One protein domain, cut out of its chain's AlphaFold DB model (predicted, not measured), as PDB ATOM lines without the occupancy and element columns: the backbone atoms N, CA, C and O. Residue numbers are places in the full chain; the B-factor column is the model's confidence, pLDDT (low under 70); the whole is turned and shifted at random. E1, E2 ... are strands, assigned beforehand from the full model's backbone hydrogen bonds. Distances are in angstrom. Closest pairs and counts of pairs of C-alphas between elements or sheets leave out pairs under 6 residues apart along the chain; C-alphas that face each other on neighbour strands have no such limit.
ATOM      1  N   LEU A 577     211.231 167.778 170.999       88.00
ATOM      2  CA  LEU A 577     209.907 168.245 170.629       88.00
ATOM      3  C   LEU A 577     209.320 167.322 169.568       88.00
ATOM      4  O   LEU A 577     209.931 167.112 168.523       88.00
ATOM      5  N   SER A 578     208.089 166.879 169.786       88.56
ATOM      6  CA  SER A 578     207.294 166.205 168.766       88.56
ATOM      7  C   SER A 578     205.963 166.922 168.581       88.56
ATOM      8  O   SER A 578     205.232 167.182 169.537       88.56
ATOM      9  N   MET A 579     205.633 167.215 167.325       90.25
ATOM     10  CA  MET A 579     204.377 167.842 166.916       90.25
ATOM     11  C   MET A 579     203.560 166.861 166.087       90.25
ATOM     12  O   MET A 579     204.092 166.247 165.166       90.25
ATOM     13  N   ARG A 580     202.262 166.742 166.377       88.25
ATOM     14  CA  ARG A 580     201.336 165.962 165.548       88.25
ATOM     15  C   ARG A 580     199.952 166.596 165.515       88.25
ATOM     16  O   ARG A 580     199.476 167.120 166.519       88.25
ATOM     17  N   LEU A 581     199.319 166.548 164.349       87.38
ATOM     18  CA  LEU A 581     197.916 166.904 164.167       87.38
ATOM     19  C   LEU A 581     197.070 165.642 164.227       87.38
ATOM     20  O   LEU A 581     197.370 164.675 163.533       87.38
ATOM     21  N   VAL A 582     196.014 165.679 165.032       86.00
ATOM     22  CA  VAL A 582     195.084 164.561 165.204       86.00
ATOM     23  C   VAL A 582     193.668 165.047 164.922       86.00
ATOM     24  O   VAL A 582     193.290 166.161 165.300       86.00
ATOM     25  N   ASN A 583     192.876 164.214 164.249       81.56
ATOM     26  CA  ASN A 583     191.482 164.519 163.965       81.56
ATOM     27  C   ASN A 583     190.615 164.218 165.195       81.56
ATOM     28  O   ASN A 583     190.401 163.060 165.540       81.56
ATOM     29  N   GLY A 584     190.134 165.263 165.869       74.62
ATOM     30  CA  GLY A 584     189.240 165.144 167.016       74.62
ATOM     31  C   GLY A 584     187.756 165.235 166.629       74.62
ATOM     32  O   GLY A 584     187.414 165.673 165.529       74.62
ATOM     33  N   PRO A 585     186.835 164.911 167.555       70.88
ATOM     34  CA  PRO A 585     185.389 164.944 167.299       70.88
ATOM     35  C   PRO A 585     184.862 166.347 166.950       70.88
ATOM     36  O   PRO A 585     183.887 166.484 166.217       70.88
ATOM     37  N   ASN A 586     185.526 167.395 167.450       67.12
ATOM     38  CA  ASN A 586     185.149 168.797 167.253       67.12
ATOM     39  C   ASN A 586     186.053 169.533 166.248       67.12
ATOM     40  O   ASN A 586     186.019 170.764 166.198       67.12
ATOM     41  N   GLY A 587     186.872 168.801 165.486       74.25
ATOM     42  CA  GLY A 587     187.855 169.353 164.555       74.25
ATOM     43  C   GLY A 587     189.285 168.903 164.845       74.25
ATOM     44  O   GLY A 587     189.541 168.123 165.762       74.25
ATOM     45  N   MET A 588     190.229 169.412 164.054       82.31
ATOM     46  CA  MET A 588     191.651 169.100 164.216       82.31
ATOM     47  C   MET A 588     192.202 169.667 165.528       82.31
ATOM     48  O   MET A 588     191.964 170.826 165.871       82.31
ATOM     49  N   VAL A 589     192.987 168.862 166.234       84.69
ATOM     50  CA  VAL A 589     193.681 169.242 167.465       84.69
ATOM     51  C   VAL A 589     195.179 169.100 167.232       84.69
ATOM     52  O   VAL A 589     195.653 168.064 166.763       84.69
ATOM     53  N   GLN A 590     195.930 170.152 167.547       87.56
ATOM     54  CA  GLN A 590     197.385 170.110 167.518       87.56
ATOM     55  C   GLN A 590     197.884 169.618 168.869       87.56
ATOM     56  O   GLN A 590     197.597 170.247 169.886       87.56
ATOM     57  N   TYR A 591     198.669 168.546 168.855       89.69
ATOM     58  CA  TYR A 591     199.410 168.051 170.006       89.69
ATOM     59  C   TYR A 591     200.883 168.437 169.888       89.69
ATOM     60  O   TYR A 591     201.484 168.403 168.806       89.69
ATOM     61  N   LEU A 592     201.448 168.825 171.024       89.69
ATOM     62  CA  LEU A 592     202.842 169.175 171.213       89.69
ATOM     63  C   LEU A 592     203.341 168.438 172.450       89.69
ATOM     64  O   LEU A 592     202.953 168.783 173.565       89.69
ATOM     65  N   ALA A 593     204.196 167.444 172.253       90.44
ATOM     66  CA  ALA A 593     204.876 166.764 173.341       90.44
ATOM     67  C   ALA A 593     206.312 167.285 173.424       90.44
ATOM     68  O   ALA A 593     206.991 167.390 172.399       90.44
ATOM     69  N   PHE A 594     206.770 167.640 174.622       89.44
ATOM     70  CA  PHE A 594     208.153 168.042 174.845       89.44
ATOM     71  C   PHE A 594     208.648 167.690 176.240       89.44
ATOM     72  O   PHE A 594     207.881 167.606 177.202       89.44
ATOM     73  N   GLN A 595     209.958 167.507 176.338       87.44
ATOM     74  CA  GLN A 595     210.656 167.305 177.598       87.44
ATOM     75  C   GLN A 595     211.216 168.648 178.064       87.44
ATOM     76  O   GLN A 595     211.903 169.333 177.308       87.44
ATOM     77  N   ASP A 596     210.892 169.043 179.296       82.19
ATOM     78  CA  ASP A 596     211.406 170.281 179.880       82.19
ATOM     79  C   ASP A 596     212.820 170.027 180.438       82.19
ATOM     80  O   ASP A 596     212.974 169.213 181.359       82.19
ATOM     81  N   PRO A 597     213.862 170.667 179.876       76.88
ATOM     82  CA  PRO A 597     215.240 170.410 180.270       76.88
ATOM     83  C   PRO A 597     215.661 171.188 181.525       76.88
ATOM     84  O   PRO A 597     216.715 170.896 182.087       76.88
ATOM     85  N   THR A 598     214.838 172.127 182.012       73.31
ATOM     86  CA  THR A 598     215.132 172.888 183.240       73.31
ATOM     87  C   THR A 598     215.067 172.016 184.499       73.31
ATOM     88  O   THR A 598     215.692 172.325 185.518       73.31
ATOM     89  N   PHE A 599     214.354 170.887 184.440       74.00
ATOM     90  CA  PHE A 599     214.305 169.914 185.526       74.00
ATOM     91  C   PHE A 599     215.516 168.976 185.479       74.00
ATOM     92  O   PHE A 599     215.708 168.242 184.511       74.00
ATOM     93  N   ARG A 600     216.292 168.935 186.574       69.62
ATOM     94  CA  ARG A 600     217.514 168.110 186.690       69.62
ATOM     95  C   ARG A 600     217.290 166.624 186.407       69.62
ATOM     96  O   ARG A 600     218.154 166.003 185.801       69.62
ATOM     97  N   ASP A 601     216.141 166.087 186.811       70.88
ATOM     98  CA  ASP A 601     215.855 164.650 186.713       70.88
ATOM     99  C   ASP A 601     215.300 164.241 185.335       70.88
ATOM    100  O   ASP A 601     215.128 163.052 185.083       70.88
ATOM    101  N   LYS A 602     214.967 165.213 184.462       77.94
ATOM    102  CA  LYS A 602     214.326 165.033 183.138       77.94
ATOM    103  C   LYS A 602     213.186 164.001 183.091       77.94
ATOM    104  O   LYS A 602     212.886 163.433 182.045       77.94
ATOM    105  N   SER A 603     212.524 163.775 184.219       80.94
ATOM    106  CA  SER A 603     211.472 162.766 184.379       80.94
ATOM    107  C   SER A 603     210.079 163.276 184.045       80.94
ATOM    108  O   SER A 603     209.092 162.555 184.200       80.94
ATOM    109  N   GLN A 604     209.995 164.528 183.592       85.00
ATOM    110  CA  GLN A 604     208.744 165.199 183.294       85.00
ATOM    111  C   GLN A 604     208.589 165.436 181.797       85.00
ATOM    112  O   GLN A 604     209.453 166.035 181.154       85.00
ATOM    113  N   ILE A 605     207.439 165.016 181.274       87.94
ATOM    114  CA  ILE A 605     206.998 165.332 179.918       87.94
ATOM    115  C   ILE A 605     205.793 166.259 180.009       87.94
ATOM    116  O   ILE A 605     204.902 166.084 180.845       87.94
ATOM    117  N   TRP A 606     205.763 167.242 179.124       87.19
ATOM    118  CA  TRP A 606     204.618 168.103 178.907       87.19
ATOM    119  C   TRP A 606     203.938 167.716 177.607       87.19
ATOM    120  O   TRP A 606     204.595 167.571 176.576       87.19
ATOM    121  N   ILE A 607     202.616 167.592 177.653       89.25
ATOM    122  CA  ILE A 607     201.796 167.460 176.456       89.25
ATOM    123  C   ILE A 607     200.819 168.626 176.454       89.25
ATOM    124  O   ILE A 607     199.986 168.772 177.350       89.25
ATOM    125  N   VAL A 608     200.955 169.488 175.454       87.19
ATOM    126  CA  VAL A 608     200.082 170.636 175.230       87.19
ATOM    127  C   VAL A 608     199.225 170.327 174.019       87.19
ATOM    128  O   VAL A 608     199.742 169.961 172.963       87.19
ATOM    129  N   ARG A 609     197.914 170.500 174.161       86.12
ATOM    130  CA  ARG A 609     196.968 170.410 173.058       86.12
ATOM    131  C   ARG A 609     196.203 171.708 172.897       86.12
ATOM    132  O   ARG A 609     195.865 172.375 173.871       86.12
ATOM    133  N   PHE A 610     195.903 172.076 171.666       82.25
ATOM    134  CA  PHE A 610     195.024 173.204 171.388       82.25
ATOM    135  C   PHE A 610     194.202 172.930 170.140       82.25
ATOM    136  O   PHE A 610     194.616 172.194 169.241       82.25
ATOM    137  N   ASN A 611     193.006 173.516 170.099       77.12
ATOM    138  CA  ASN A 611     192.142 173.399 168.937       77.12
ATOM    139  C   ASN A 611     192.802 174.112 167.750       77.12
ATOM    140  O   ASN A 611     193.119 175.299 167.830       77.12
ATOM    141  N   ALA A 612     193.017 173.365 166.670       69.44
ATOM    142  CA  ALA A 612     193.674 173.843 165.467       69.44
ATOM    143  C   ALA A 612     192.672 174.384 164.424       69.44
ATOM    144  O   ALA A 612     193.060 174.644 163.294       69.44
ATOM    145  N   GLN A 613     191.398 174.588 164.785       65.38
ATOM    146  CA  GLN A 613     190.394 175.228 163.932       65.38
ATOM    147  C   GLN A 613     189.964 176.596 164.472       65.38
ATOM    148  O   GLN A 613     189.438 176.727 165.582       65.38
ATOM    149  N   LEU A 614     190.104 177.629 163.641       57.66
ATOM    150  CA  LEU A 614     189.458 178.920 163.863       57.66
ATOM    151  C   LEU A 614     187.966 178.783 163.510       57.66
ATOM    152  O   LEU A 614     187.609 178.335 162.421       57.66
ATOM    153  N   ARG A 615     187.070 179.128 164.450       53.34
ATOM    154  CA  ARG A 615     185.610 179.063 164.234       53.34
ATOM    155  C   ARG A 615     185.237 179.864 162.980       53.34
ATOM    156  O   ARG A 615     185.742 180.967 162.795       53.34
ATOM    157  N   LYS A 616     184.346 179.293 162.153       47.16
ATOM    158  CA  LYS A 616     183.875 179.845 160.868       47.16
ATOM    159  C   LYS A 616     183.647 181.367 160.941       47.16
ATOM    160  O   LYS A 616     183.099 181.827 161.946       47.16
ATOM    161  N   PRO A 617     183.975 182.127 159.881       43.91
ATOM    162  CA  PRO A 617     183.640 183.541 159.811       43.91
ATOM    163  C   PRO A 617     182.123 183.712 159.979       43.91
ATOM    164  O   PRO A 617     181.356 182.818 159.587       43.91
ATOM    165  N   SER A 634     192.739 178.796 173.456       62.38
ATOM    166  CA  SER A 634     192.371 177.853 174.514       62.38
ATOM    167  C   SER A 634     193.279 176.633 174.407       62.38
ATOM    168  O   SER A 634     192.909 175.622 173.809       62.38
ATOM    169  N   GLY A 635     194.505 176.771 174.907       72.56
ATOM    170  CA  GLY A 635     195.387 175.630 175.111       72.56
ATOM    171  C   GLY A 635     194.979 174.864 176.362       72.56
ATOM    172  O   GLY A 635     194.569 175.454 177.362       72.56
ATOM    173  N   GLU A 636     195.112 173.550 176.312       81.94
ATOM    174  CA  GLU A 636     195.072 172.682 177.477       81.94
ATOM    175  C   GLU A 636     196.412 171.960 177.570       81.94
ATOM    176  O   GLU A 636     197.034 171.643 176.558       81.94
ATOM    177  N   ALA A 637     196.890 171.715 178.780       84.94
ATOM    178  CA  ALA A 637     198.158 171.044 178.984       84.94
ATOM    179  C   ALA A 637     198.054 170.026 180.113       84.94
ATOM    180  O   ALA A 637     197.263 170.165 181.051       84.94
ATOM    181  N   VAL A 638     198.875 168.994 180.003       86.94
ATOM    182  CA  VAL A 638     199.080 167.985 181.027       86.94
ATOM    183  C   VAL A 638     200.577 167.814 181.237       86.94
ATOM    184  O   VAL A 638     201.373 167.909 180.300       86.94
ATOM    185  N   ARG A 639     200.955 167.596 182.492       86.12
ATOM    186  CA  ARG A 639     202.329 167.316 182.890       86.12
ATOM    187  C   ARG A 639     202.377 165.920 183.480       86.12
ATOM    188  O   ARG A 639     201.623 165.631 184.405       86.12
ATOM    189  N   LEU A 640     203.255 165.081 182.956       86.75
ATOM    190  CA  LEU A 640     203.411 163.689 183.358       86.75
ATOM    191  C   LEU A 640     204.742 163.530 184.081       86.75
ATOM    192  O   LEU A 640     205.755 164.017 183.586       86.75
ATOM    193  N   LEU A 641     204.735 162.876 185.240       86.56
ATOM    194  CA  LEU A 641     205.934 162.429 185.942       86.56
ATOM    195  C   LEU A 641     206.062 160.928 185.718       86.56
ATOM    196  O   LEU A 641     205.202 160.168 186.156       86.56
ATOM    197  N   LEU A 642     207.113 160.522 185.018       85.12
ATOM    198  CA  LEU A 642     207.267 159.149 184.559       85.12
ATOM    199  C   LEU A 642     208.135 158.347 185.523       85.12
ATOM    200  O   LEU A 642     209.284 158.709 185.798       85.12
ATOM    201  N   SER A 643     207.589 157.232 185.989       83.25
ATOM    202  CA  SER A 643     208.296 156.206 186.748       83.25
ATOM    203  C   SER A 643     208.199 154.864 186.041       83.25
ATOM    204  O   SER A 643     207.231 154.574 185.341       83.25
ATOM    205  N   ASP A 644     209.222 154.038 186.208       79.06
ATOM    206  CA  ASP A 644     209.183 152.667 185.709       79.06
ATOM    207  C   ASP A 644     208.345 151.797 186.654       79.06
ATOM    208  O   ASP A 644     208.579 151.809 187.866       79.06
ATOM    209  N   SER A 645     207.395 151.031 186.114       71.38
ATOM    210  CA  SER A 645     206.585 150.076 186.883       71.38
ATOM    211  C   SER A 645     207.424 149.026 187.620       71.38
ATOM    212  O   SER A 645     207.055 148.631 188.725       71.38
ATOM    213  N   GLN A 646     208.567 148.605 187.065       68.19
ATOM    214  CA  GLN A 646     209.379 147.535 187.660       68.19
ATOM    215  C   GLN A 646     210.199 148.008 188.867       68.19
ATOM    216  O   GLN A 646     210.381 147.252 189.820       68.19
ATOM    217  N   ASN A 647     210.666 149.262 188.852       64.69
ATOM    218  CA  ASN A 647     211.631 149.768 189.836       64.69
ATOM    219  C   ASN A 647     211.141 150.990 190.633       64.69
ATOM    220  O   ASN A 647     211.824 151.413 191.563       64.69
ATOM    221  N   SER A 648     209.993 151.587 190.282       68.25
ATOM    222  CA  SER A 648     209.497 152.860 190.847       68.25
ATOM    223  C   SER A 648     210.518 154.011 190.804       68.25
ATOM    224  O   SER A 648     210.403 154.996 191.534       68.25
ATOM    225  N   THR A 649     211.531 153.904 189.943       74.81
ATOM    226  CA  THR A 649     212.572 154.913 189.735       74.81
ATOM    227  C   THR A 649     212.111 155.944 188.704       74.81
ATOM    228  O   THR A 649     211.485 155.554 187.711       74.81
ATOM    229  N   PRO A 650     212.435 157.239 188.883       77.94
ATOM    230  CA  PRO A 650     212.143 158.256 187.877       77.94
ATOM    231  C   PRO A 650     212.868 157.932 186.563       77.94
ATOM    232  O   PRO A 650     214.043 157.562 186.559       77.94
ATOM    233  N   CYS A 651     212.161 158.048 185.440       81.19
ATOM    234  CA  CYS A 651     212.722 157.786 184.114       81.19
ATOM    235  C   CYS A 651     213.375 159.051 183.544       81.19
ATOM    236  O   CYS A 651     212.660 160.013 183.298       81.19
ATOM    237  N   GLU A 652     214.690 159.071 183.284       85.00
ATOM    238  CA  GLU A 652     215.315 160.211 182.583       85.00
ATOM    239  C   GLU A 652     214.947 160.137 181.095       85.00
ATOM    240  O   GLU A 652     215.463 159.289 180.361       85.00
ATOM    241  N   VAL A 653     214.040 161.000 180.637       84.56
ATOM    242  CA  VAL A 653     213.598 161.025 179.237       84.56
ATOM    243  C   VAL A 653     214.679 161.680 178.381       84.56
ATOM    244  O   VAL A 653     215.096 162.807 178.645       84.56
ATOM    245  N   GLN A 654     215.137 160.967 177.353       84.56
ATOM    246  CA  GLN A 654     216.186 161.427 176.435       84.56
ATOM    247  C   GLN A 654     215.628 161.839 175.072       84.56
ATOM    248  O   GLN A 654     216.179 162.737 174.437       84.56
ATOM    249  N   ASP A 655     214.566 161.172 174.615       84.06
ATOM    250  CA  ASP A 655     213.894 161.456 173.347       84.06
ATOM    251  C   ASP A 655     212.421 161.029 173.429       84.06
ATOM    252  O   ASP A 655     212.057 160.146 174.214       84.06
ATOM    253  N   LEU A 656     211.565 161.662 172.633       89.38
ATOM    254  CA  LEU A 656     210.140 161.350 172.561       89.38
ATOM    255  C   LEU A 656     209.600 161.637 171.161       89.38
ATOM    256  O   LEU A 656     209.947 162.642 170.544       89.38
ATOM    257  N   GLN A 657     208.702 160.782 170.675       88.44
ATOM    258  CA  GLN A 657     208.083 160.964 169.365       88.44
ATOM    259  C   GLN A 657     206.630 160.477 169.360       88.44
ATOM    260  O   GLN A 657     206.331 159.361 169.779       88.44
ATOM    261  N   LEU A 658     205.722 161.317 168.855       87.31
ATOM    262  CA  LEU A 658     204.315 160.962 168.641       87.31
ATOM    263  C   LEU A 658     204.226 159.972 167.473       87.31
ATOM    264  O   LEU A 658     204.522 160.328 166.329       87.31
ATOM    265  N   TYR A 659     203.844 158.735 167.778       84.19
ATOM    266  CA  TYR A 659     203.879 157.602 166.859       84.19
ATOM    267  C   TYR A 659     202.761 157.676 165.825       84.19
ATOM    268  O   TYR A 659     202.980 157.813 164.618       84.19
ATOM    269  N   ASP A 660     201.544 157.637 166.338       83.94
ATOM    270  CA  ASP A 660     200.305 157.699 165.600       83.94
ATOM    271  C   ASP A 660     199.336 158.644 166.322       83.94
ATOM    272  O   ASP A 660     199.741 159.540 167.075       83.94
ATOM    273  N   ASP A 661     198.052 158.504 166.032       84.00
ATOM    274  CA  ASP A 661     197.033 159.413 166.539       84.00
ATOM    275  C   ASP A 661     196.726 159.186 168.031       84.00
ATOM    276  O   ASP A 661     196.066 160.032 168.626       84.00
ATOM    277  N   ASP A 662     197.260 158.114 168.640       84.25
ATOM    278  CA  ASP A 662     196.977 157.737 170.035       84.25
ATOM    279  C   ASP A 662     198.203 157.287 170.858       84.25
ATOM    280  O   ASP A 662     198.200 157.354 172.087       84.25
ATOM    281  N   GLY A 663     199.286 156.862 170.208       85.94
ATOM    282  CA  GLY A 663     200.513 156.370 170.827       85.94
ATOM    283  C   GLY A 663     201.649 157.395 170.870       85.94
ATOM    284  O   GLY A 663     201.901 158.145 169.920       85.94
ATOM    285  N   LEU A 664     202.396 157.383 171.972       88.06
ATOM    286  CA  LEU A 664     203.609 158.172 172.184       88.06
ATOM    287  C   LEU A 664     204.778 157.233 172.502       88.06
ATOM    288  O   LEU A 664     204.725 156.482 173.472       88.06
ATOM    289  N   VAL A 665     205.858 157.302 171.721       89.06
ATOM    290  CA  VAL A 665     207.096 156.573 172.029       89.06
ATOM    291  C   VAL A 665     207.973 157.432 172.925       89.06
ATOM    292  O   VAL A 665     208.240 158.593 172.612       89.06
ATOM    293  N   ILE A 666     208.442 156.847 174.025       88.31
ATOM    294  CA  ILE A 666     209.313 157.504 174.999       88.31
ATOM    295  C   ILE A 666     210.600 156.694 175.109       88.31
ATOM    296  O   ILE A 666     210.579 155.512 175.458       88.31
ATOM    297  N   PHE A 667     211.729 157.340 174.834       88.06
ATOM    298  CA  PHE A 667     213.051 156.782 175.071       88.06
ATOM    299  C   PHE A 667     213.617 157.354 176.368       88.06
ATOM    300  O   PHE A 667     213.723 158.573 176.539       88.06
ATOM    301  N   SER A 668     213.994 156.470 177.287       87.12
ATOM    302  CA  SER A 668     214.541 156.866 178.581       87.12
ATOM    303  C   SER A 668     215.798 156.088 178.945       87.12
ATOM    304  O   SER A 668     216.058 154.989 178.440       87.12
ATOM    305  N   LYS A 669     216.583 156.679 179.843       84.44
ATOM    306  CA  LYS A 669     217.811 156.101 180.375       84.44
ATOM    307  C   LYS A 669     217.786 156.186 181.897       84.44
ATOM    308  O   LYS A 669     217.932 157.266 182.447       84.44
ATOM    309  N   THR A 670     217.652 155.058 182.579       79.81
ATOM    310  CA  THR A 670     217.617 155.011 184.050       79.81
ATOM    311  C   THR A 670     218.723 154.094 184.543       79.81
ATOM    312  O   THR A 670     218.855 152.976 184.053       79.81
ATOM    313  N   ASP A 671     219.566 154.576 185.460       74.06
ATOM    314  CA  ASP A 671     220.680 153.816 186.054       74.06
ATOM    315  C   ASP A 671     221.606 153.130 185.025       74.06
ATOM    316  O   ASP A 671     222.155 152.052 185.244       74.06
ATOM    317  N   GLY A 672     221.778 153.760 183.858       74.56
ATOM    318  CA  GLY A 672     222.583 153.234 182.750       74.56
ATOM    319  C   GLY A 672     221.872 152.213 181.854       74.56
ATOM    320  O   GLY A 672     222.402 151.902 180.786       74.56
ATOM    321  N   GLN A 673     220.673 151.748 182.217       80.25
ATOM    322  CA  GLN A 673     219.816 150.932 181.360       80.25
ATOM    323  C   GLN A 673     219.000 151.818 180.417       80.25
ATOM    324  O   GLN A 673     218.415 152.821 180.822       80.25
ATOM    325  N   GLN A 674     218.977 151.449 179.137       85.50
ATOM    326  CA  GLN A 674     218.227 152.151 178.098       85.50
ATOM    327  C   GLN A 674     216.920 151.410 177.837       85.50
ATOM    328  O   GLN A 674     216.935 150.209 177.565       85.50
ATOM    329  N   ARG A 675     215.792 152.115 177.928       85.94
ATOM    330  CA  ARG A 675     214.455 151.534 177.779       85.94
ATOM    331  C   ARG A 675     213.621 152.343 176.799       85.94
ATOM    332  O   ARG A 675     213.666 153.576 176.796       85.94
ATOM    333  N   LEU A 676     212.853 151.627 175.985       86.00
ATOM    334  CA  LEU A 676     211.872 152.190 175.069       86.00
ATOM    335  C   LEU A 676     210.472 151.809 175.541       86.00
ATOM    336  O   LEU A 676     210.202 150.635 175.792       86.00
ATOM    337  N   TYR A 677     209.594 152.799 175.639       85.75
ATOM    338  CA  TYR A 677     208.209 152.621 176.055       85.75
ATOM    339  C   TYR A 677     207.264 153.072 174.954       85.75
ATOM    340  O   TYR A 677     207.524 154.067 174.273       85.75
ATOM    341  N   MET A 678     206.152 152.359 174.823       85.12
ATOM    342  CA  MET A 678     204.999 152.806 174.057       85.12
ATOM    343  C   MET A 678     203.913 153.211 175.048       85.12
ATOM    344  O   MET A 678     203.358 152.367 175.743       85.12
ATOM    345  N   PHE A 679     203.640 154.508 175.136       83.56
ATOM    346  CA  PHE A 679     202.573 155.042 175.966       83.56
ATOM    347  C   PHE A 679     201.276 155.112 175.144       83.56
ATOM    348  O   PHE A 679     201.236 155.875 174.171       83.56
ATOM    349  N   PRO A 680     200.240 154.325 175.483       78.94
ATOM    350  CA  PRO A 680     198.956 154.378 174.797       78.94
ATOM    351  C   PRO A 680     198.112 155.565 175.281       78.94
ATOM    352  O   PRO A 680     198.253 156.035 176.410       78.94
ATOM    353  N   SER A 681     197.192 156.016 174.433       82.75
ATOM    354  CA  SER A 681     196.095 156.920 174.783       82.75
ATOM    355  C   SER A 681     196.488 158.269 175.380       82.75
ATOM    356  O   SER A 681     195.902 158.751 176.353       82.75
ATOM    357  N   TYR A 682     197.452 158.952 174.750       84.81
ATOM    358  CA  TYR A 682     197.808 160.317 175.157       84.81
ATOM    359  C   TYR A 682     196.679 161.337 174.915       84.81
ATOM    360  O   TYR A 682     196.712 162.432 175.486       84.81
ATOM    361  N   THR A 683     195.667 161.022 174.098       83.06
ATOM    362  CA  THR A 683     194.525 161.912 173.827       83.06
ATOM    363  C   THR A 683     193.556 162.022 175.003       83.06
ATOM    364  O   THR A 683     192.957 163.085 175.199       83.06
ATOM    365  N   ASP A 684     193.451 160.962 175.808       84.19
ATOM    366  CA  ASP A 684     192.443 160.802 176.866       84.19
ATOM    367  C   ASP A 684     192.954 161.210 178.255       84.19
ATOM    368  O   ASP A 684     192.252 161.099 179.263       84.19
ATOM    369  N   LEU A 685     194.178 161.739 178.321       85.50
ATOM    370  CA  LEU A 685     194.761 162.264 179.549       85.50
ATOM    371  C   LEU A 685     193.910 163.405 180.145       85.50
ATOM    372  O   LEU A 685     193.231 164.138 179.421       85.50
ATOM    373  N   PRO A 686     193.958 163.627 181.471       83.75
ATOM    374  CA  PRO A 686     193.202 164.692 182.126       83.75
ATOM    375  C   PRO A 686     193.864 166.062 181.897       83.75
ATOM    376  O   PRO A 686     194.528 166.627 182.772       83.75
ATOM    377  N   TYR A 687     193.681 166.598 180.693       82.69
ATOM    378  CA  TYR A 687     194.162 167.917 180.298       82.69
ATOM    379  C   TYR A 687     193.515 169.021 181.136       82.69
ATOM    380  O   TYR A 687     192.310 169.012 181.397       82.69
ATOM    381  N   ARG A 688     194.321 170.003 181.548       80.00
ATOM    382  CA  ARG A 688     193.846 171.190 182.267       80.00
ATOM    383  C   ARG A 688     193.956 172.422 181.378       80.00
ATOM    384  O   ARG A 688     194.959 172.559 180.676       80.00
ATOM    385  N   PRO A 689     192.976 173.340 181.412       71.44
ATOM    386  CA  PRO A 689     193.054 174.563 180.635       71.44
ATOM    387  C   PRO A 689     194.252 175.386 181.097       71.44
ATOM    388  O   PRO A 689     194.471 175.589 182.294       71.44
ATOM    389  N   VAL A 690     195.014 175.888 180.135       67.31
ATOM    390  CA  VAL A 690     196.100 176.828 180.373       67.31
ATOM    391  C   VAL A 690     195.450 178.175 180.673       67.31
ATOM    392  O   VAL A 690     195.092 178.930 179.768       67.31
ATOM    393  N   SER A 691     195.191 178.449 181.952       51.12
ATOM    394  CA  SER A 691     194.595 179.710 182.373       51.12
ATOM    395  C   SER A 691     195.576 180.849 182.099       51.12
ATOM    396  O   SER A 691     196.593 181.004 182.770       51.12
ATOM    397  N   ALA A 692     195.250 181.684 181.111       43.62
ATOM    398  CA  ALA A 692     195.827 183.014 181.005       43.62
ATOM    399  C   ALA A 692     195.488 183.754 182.307       43.62
ATOM    400  O   ALA A 692     194.329 184.123 182.525       43.62
ATOM    401  N   SER A 693     196.463 183.905 183.211       31.58
ATOM    402  CA  SER A 693     196.300 184.759 184.385       31.58
ATOM    403  C   SER A 693     195.817 186.123 183.898       31.58
ATOM    404  O   SER A 693     196.403 186.692 182.978       31.58
ATOM    405  N   GLY A 694     194.686 186.553 184.448       26.09
ATOM    406  CA  GLY A 694     193.794 187.529 183.845       26.09
ATOM    407  C   GLY A 694     194.375 188.909 183.538       26.09
ATOM    408  O   GLY A 694     195.453 189.288 183.981       26.09
ATOM    409  N   LEU A 695     193.504 189.660 182.860       23.97
ATOM    410  CA  LEU A 695     193.592 191.029 182.351       23.97
ATOM    411  C   LEU A 695     193.965 191.114 180.871       23.97
ATOM    412  O   LEU A 695     194.958 190.589 180.382       23.97
ATOM    413  N   VAL A 696     193.083 191.800 180.155       39.69
ATOM    414  CA  VAL A 696     193.272 192.312 178.804       39.69
ATOM    415  C   VAL A 696     194.602 193.074 178.749       39.69
ATOM    416  O   VAL A 696     194.613 194.242 179.102       39.69
ATOM    417  N   SER A 697     195.720 192.459 178.348       31.91
ATOM    418  CA  SER A 697     196.916 193.209 177.918       31.91
ATOM    419  C   SER A 697     198.067 192.315 177.448       31.91
ATOM    420  O   SER A 697     198.646 191.576 178.238       31.91
ATOM    421  N   HIS A 698     198.447 192.476 176.179       38.66
ATOM    422  CA  HIS A 698     199.818 192.751 175.709       38.66
ATOM    423  C   HIS A 698     201.021 191.900 176.187       38.66
ATOM    424  O   HIS A 698     202.153 192.276 175.899       38.66
ATOM    425  N   SER A 699     200.831 190.760 176.851       36.38
ATOM    426  CA  SER A 699     201.910 189.915 177.384       36.38
ATOM    427  C   SER A 699     201.668 188.431 177.067       36.38
ATOM    428  O   SER A 699     200.509 188.010 177.000       36.38
ATOM    429  N   PRO A 700     202.727 187.636 176.802       49.28
ATOM    430  CA  PRO A 700     202.588 186.206 176.542       49.28
ATOM    431  C   PRO A 700     201.917 185.525 177.734       49.28
ATOM    432  O   PRO A 700     202.318 185.741 178.876       49.28
ATOM    433  N   SER A 701     200.927 184.675 177.469       51.09
ATOM    434  CA  SER A 701     200.386 183.791 178.504       51.09
ATOM    435  C   SER A 701     201.513 182.873 178.986       51.09
ATOM    436  O   SER A 701     202.114 182.157 178.186       51.09
ATOM    437  N   ILE A 702     201.878 182.980 180.265       51.84
ATOM    438  CA  ILE A 702     202.968 182.197 180.850       51.84
ATOM    439  C   ILE A 702     202.368 180.893 181.371       51.84
ATOM    440  O   ILE A 702     201.564 180.902 182.301       51.84
ATOM    441  N   LEU A 703     202.780 179.772 180.790       54.38
ATOM    442  CA  LEU A 703     202.617 178.453 181.387       54.38
ATOM    443  C   LEU A 703     203.616 178.341 182.537       54.38
ATOM    444  O   LEU A 703     204.763 177.952 182.348       54.38
ATOM    445  N   THR A 704     203.219 178.730 183.745       54.00
ATOM    446  CA  THR A 704     204.077 178.499 184.907       54.00
ATOM    447  C   THR A 704     203.933 177.051 185.368       54.00
ATOM    448  O   THR A 704     202.824 176.533 185.518       54.00
ATOM    449  N   SER A 705     205.057 176.404 185.679       52.22
ATOM    450  CA  SER A 705     205.118 175.070 186.304       52.22
ATOM    451  C   SER A 705     204.307 174.959 187.609       52.22
ATOM    452  O   SER A 705     203.979 173.856 188.049       52.22
ATOM    453  N   SER A 706     203.945 176.099 188.209       50.88
ATOM    454  CA  SER A 706     203.073 176.217 189.379       50.88
ATOM    455  C   SER A 706     201.578 176.017 189.087       50.88
ATOM    456  O   SER A 706     200.836 175.689 190.009       50.88
ATOM    457  N   GLY A 707     201.116 176.198 187.841       59.97
ATOM    458  CA  GLY A 707     199.690 176.139 187.486       59.97
ATOM    459  C   GLY A 707     199.149 174.735 187.187       59.97
ATOM    460  O   GLY A 707     197.952 174.494 187.341       59.97
ATOM    461  N   ILE A 708     200.012 173.794 186.781       71.88
ATOM    462  CA  ILE A 708     199.622 172.442 186.337       71.88
ATOM    463  C   ILE A 708     200.435 171.397 187.118       71.88
ATOM    464  O   ILE A 708     201.624 171.221 186.841       71.88
ATOM    465  N   PRO A 709     199.860 170.710 188.124       75.12
ATOM    466  CA  PRO A 709     200.585 169.702 188.896       75.12
ATOM    467  C   PRO A 709     200.952 168.494 188.018       75.12
ATOM    468  O   PRO A 709     200.212 168.186 187.081       75.12
ATOM    469  N   PRO A 710     202.087 167.824 188.289       81.38
ATOM    470  CA  PRO A 710     202.479 166.640 187.545       81.38
ATOM    471  C   PRO A 710     201.615 165.446 187.964       81.38
ATOM    472  O   PRO A 710     201.307 165.280 189.145       81.38
ATOM    473  N   ILE A 711     201.245 164.616 186.999       84.81
ATOM    474  CA  ILE A 711     200.501 163.377 187.213       84.81
ATOM    475  C   ILE A 711     201.504 162.225 187.185       84.81
ATOM    476  O   ILE A 711     202.180 162.066 186.167       84.81
ATOM    477  N   PRO A 712     201.642 161.448 188.272       82.56
ATOM    478  CA  PRO A 712     202.513 160.284 188.274       82.56
ATOM    479  C   PRO A 712     201.928 159.205 187.359       82.56
ATOM    480  O   PRO A 712     200.759 158.843 187.495       82.56
ATOM    481  N   ILE A 713     202.738 158.709 186.431       83.75
ATOM    482  CA  ILE A 713     202.399 157.612 185.526       83.75
ATOM    483  C   ILE A 713     203.499 156.562 185.622       83.75
ATOM    484  O   ILE A 713     204.675 156.866 185.411       83.75
ATOM    485  N   ASN A 714     203.090 155.325 185.893       82.12
ATOM    486  CA  ASN A 714     203.964 154.167 185.802       82.12
ATOM    487  C   ASN A 714     203.931 153.639 184.371       82.12
ATOM    488  O   ASN A 714     202.874 153.260 183.874       82.12
ATOM    489  N   LEU A 715     205.081 153.645 183.706       80.50
ATOM    490  CA  LEU A 715     205.214 153.075 182.376       80.50
ATOM    491  C   LEU A 715     205.322 151.551 182.484       80.50
ATOM    492  O   LEU A 715     206.162 151.016 183.215       80.50
ATOM    493  N   GLU A 716     204.462 150.859 181.749       77.38
ATOM    494  CA  GLU A 716     204.394 149.400 181.699       77.38
ATOM    495  C   GLU A 716     205.059 148.869 180.422       77.38
ATOM    496  O   GLU A 716     205.210 149.584 179.429       77.38
ATOM    497  N   SER A 717     205.463 147.594 180.432       75.00
ATOM    498  CA  SER A 717     206.040 146.886 179.270       75.00
ATOM    499  C   SER A 717     207.252 147.569 178.586       75.00
ATOM    500  O   SER A 717     207.215 147.820 177.381       75.00
ATOM    501  N   PRO A 718     208.359 147.866 179.305       81.31
ATOM    502  CA  PRO A 718     209.571 148.394 178.676       81.31
ATOM    503  C   PRO A 718     210.210 147.395 177.706       81.31
ATOM    504  O   PRO A 718     210.503 146.257 178.077       81.31
ATOM    505  N   TYR A 719     210.586 147.859 176.514       82.56
ATOM    506  CA  TYR A 719     211.579 147.166 175.699       82.56
ATOM    507  C   TYR A 719     212.985 147.579 176.153       82.56
ATOM    508  O   TYR A 719     213.391 148.736 176.004       82.56
ATOM    509  N   SER A 720     213.732 146.635 176.731       82.25
ATOM    510  CA  SER A 720     215.100 146.879 177.203       82.25
ATOM    511  C   SER A 720     216.087 146.842 176.038       82.25
ATOM    512  O   SER A 720     216.173 145.867 175.289       82.25
ATOM    513  N   ILE A 721     216.841 147.926 175.865       83.00
ATOM    514  CA  ILE A 721     217.829 148.059 174.798       83.00
ATOM    515  C   ILE A 721     219.180 147.595 175.334       83.00
ATOM    516  O   ILE A 721     219.951 148.354 175.922       83.00
ATOM    517  N   ASP A 722     219.491 146.329 175.079       77.00
ATOM    518  CA  ASP A 722     220.761 145.759 175.507       77.00
ATOM    519  C   ASP A 722     221.901 146.093 174.535       77.00
ATOM    520  O   ASP A 722     221.784 145.962 173.304       77.00
ATOM    521  N   ARG A 723     223.046 146.478 175.121       75.69
ATOM    522  CA  ARG A 723     224.358 146.647 174.463       75.69
ATOM    523  C   ARG A 723     224.337 147.548 173.220       75.69
ATOM    524  O   ARG A 723     225.047 147.286 172.247       75.69
TER     525      ARG A 723
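This is residues 577 to 617 and 634 to 723 of the 780 residues of the protein "Anaphase-promoting complex subunit 4" of Synchytrium microbalum (UniProt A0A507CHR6). Two strongly twisted sheets, E1 E2 E3 E4 E8 and E5 E6 E7 E9, sit partly face to face as a sandwich, with strands roughly aligned. The long link from E7 to E8 passes from one sheet to the other, and its residues 694 to 699 stick out. The printed part has 131 residues with nine named strands, E1 to E9 in order along the chain, and no named helix; the class is all strand, though 64 residues, under half, are in named elements. The larger sheet, in the order just given, is mixed, and the smaller is antiparallel. The whole is compact, with a radius of gyration of the C-alphas of 16.1 A, yet elongated, spanning 56 by 30 by 20 A.

Start with E1, residues 577 to 584, E2, residues 587 to 595, and E3, residues 604 to 611: they form a meander, each strand the antiparallel neighbour of the one before. Look for N 580 and O 591 at 3.0 A between E1 and E2, and N 592 and O 608 at 2.8 A between E2 and E3. E4, residues 635 to 644, is antiparallel to E3, with N 607 and O 638 at 2.9 A. Next, E5, residues 653 to 658, E6, residues 664 to 670, and E7, residues 673 to 679, form a second meander; N 657 and O 665 are 3.0 A apart, N 666 and O 677 2.9 A. E8, residues 710 to 715, is parallel to E4 at 46 degrees, with N 713 and O 641 at 2.9 A. E9, residues 719 to 721, is antiparallel to E7, with N 721 and O 674 at 2.8 A. Between the sheets, the closest C-alphas of E1 and E5 are those of Ser 578 and Gln 657, 5.3 A apart; E4 and E6 are near each other, and E1 and E7 are apart.

Find C-alpha 577 at (209.907, 168.245, 170.629); from there E1 runs 21.2 A to C-alpha 584. E2 measures 26.3 A and E3 23.4 A. E4, the longest strand by residues, runs 28.8 A to C-alpha 644 at (209.183, 152.667, 185.709). E9 ends at C-alpha 721, at (217.829, 148.059, 174.798).

The C-alphas of Pro 617 and Arg 723, the two farthest apart, are 56.9 A apart. Residues 618 to 633 are not printed; C-alphas 617 and 634 are 18.0 A apart across this cut. The link from E7 to E8 is long, 30 residues; its residues 688 to 689 pair antiparallel with residues 636 to 637 of E4. The mean pLDDT of the printed part is 75.6, and residues 612 to 617 and 690 to 707 are among those under 70.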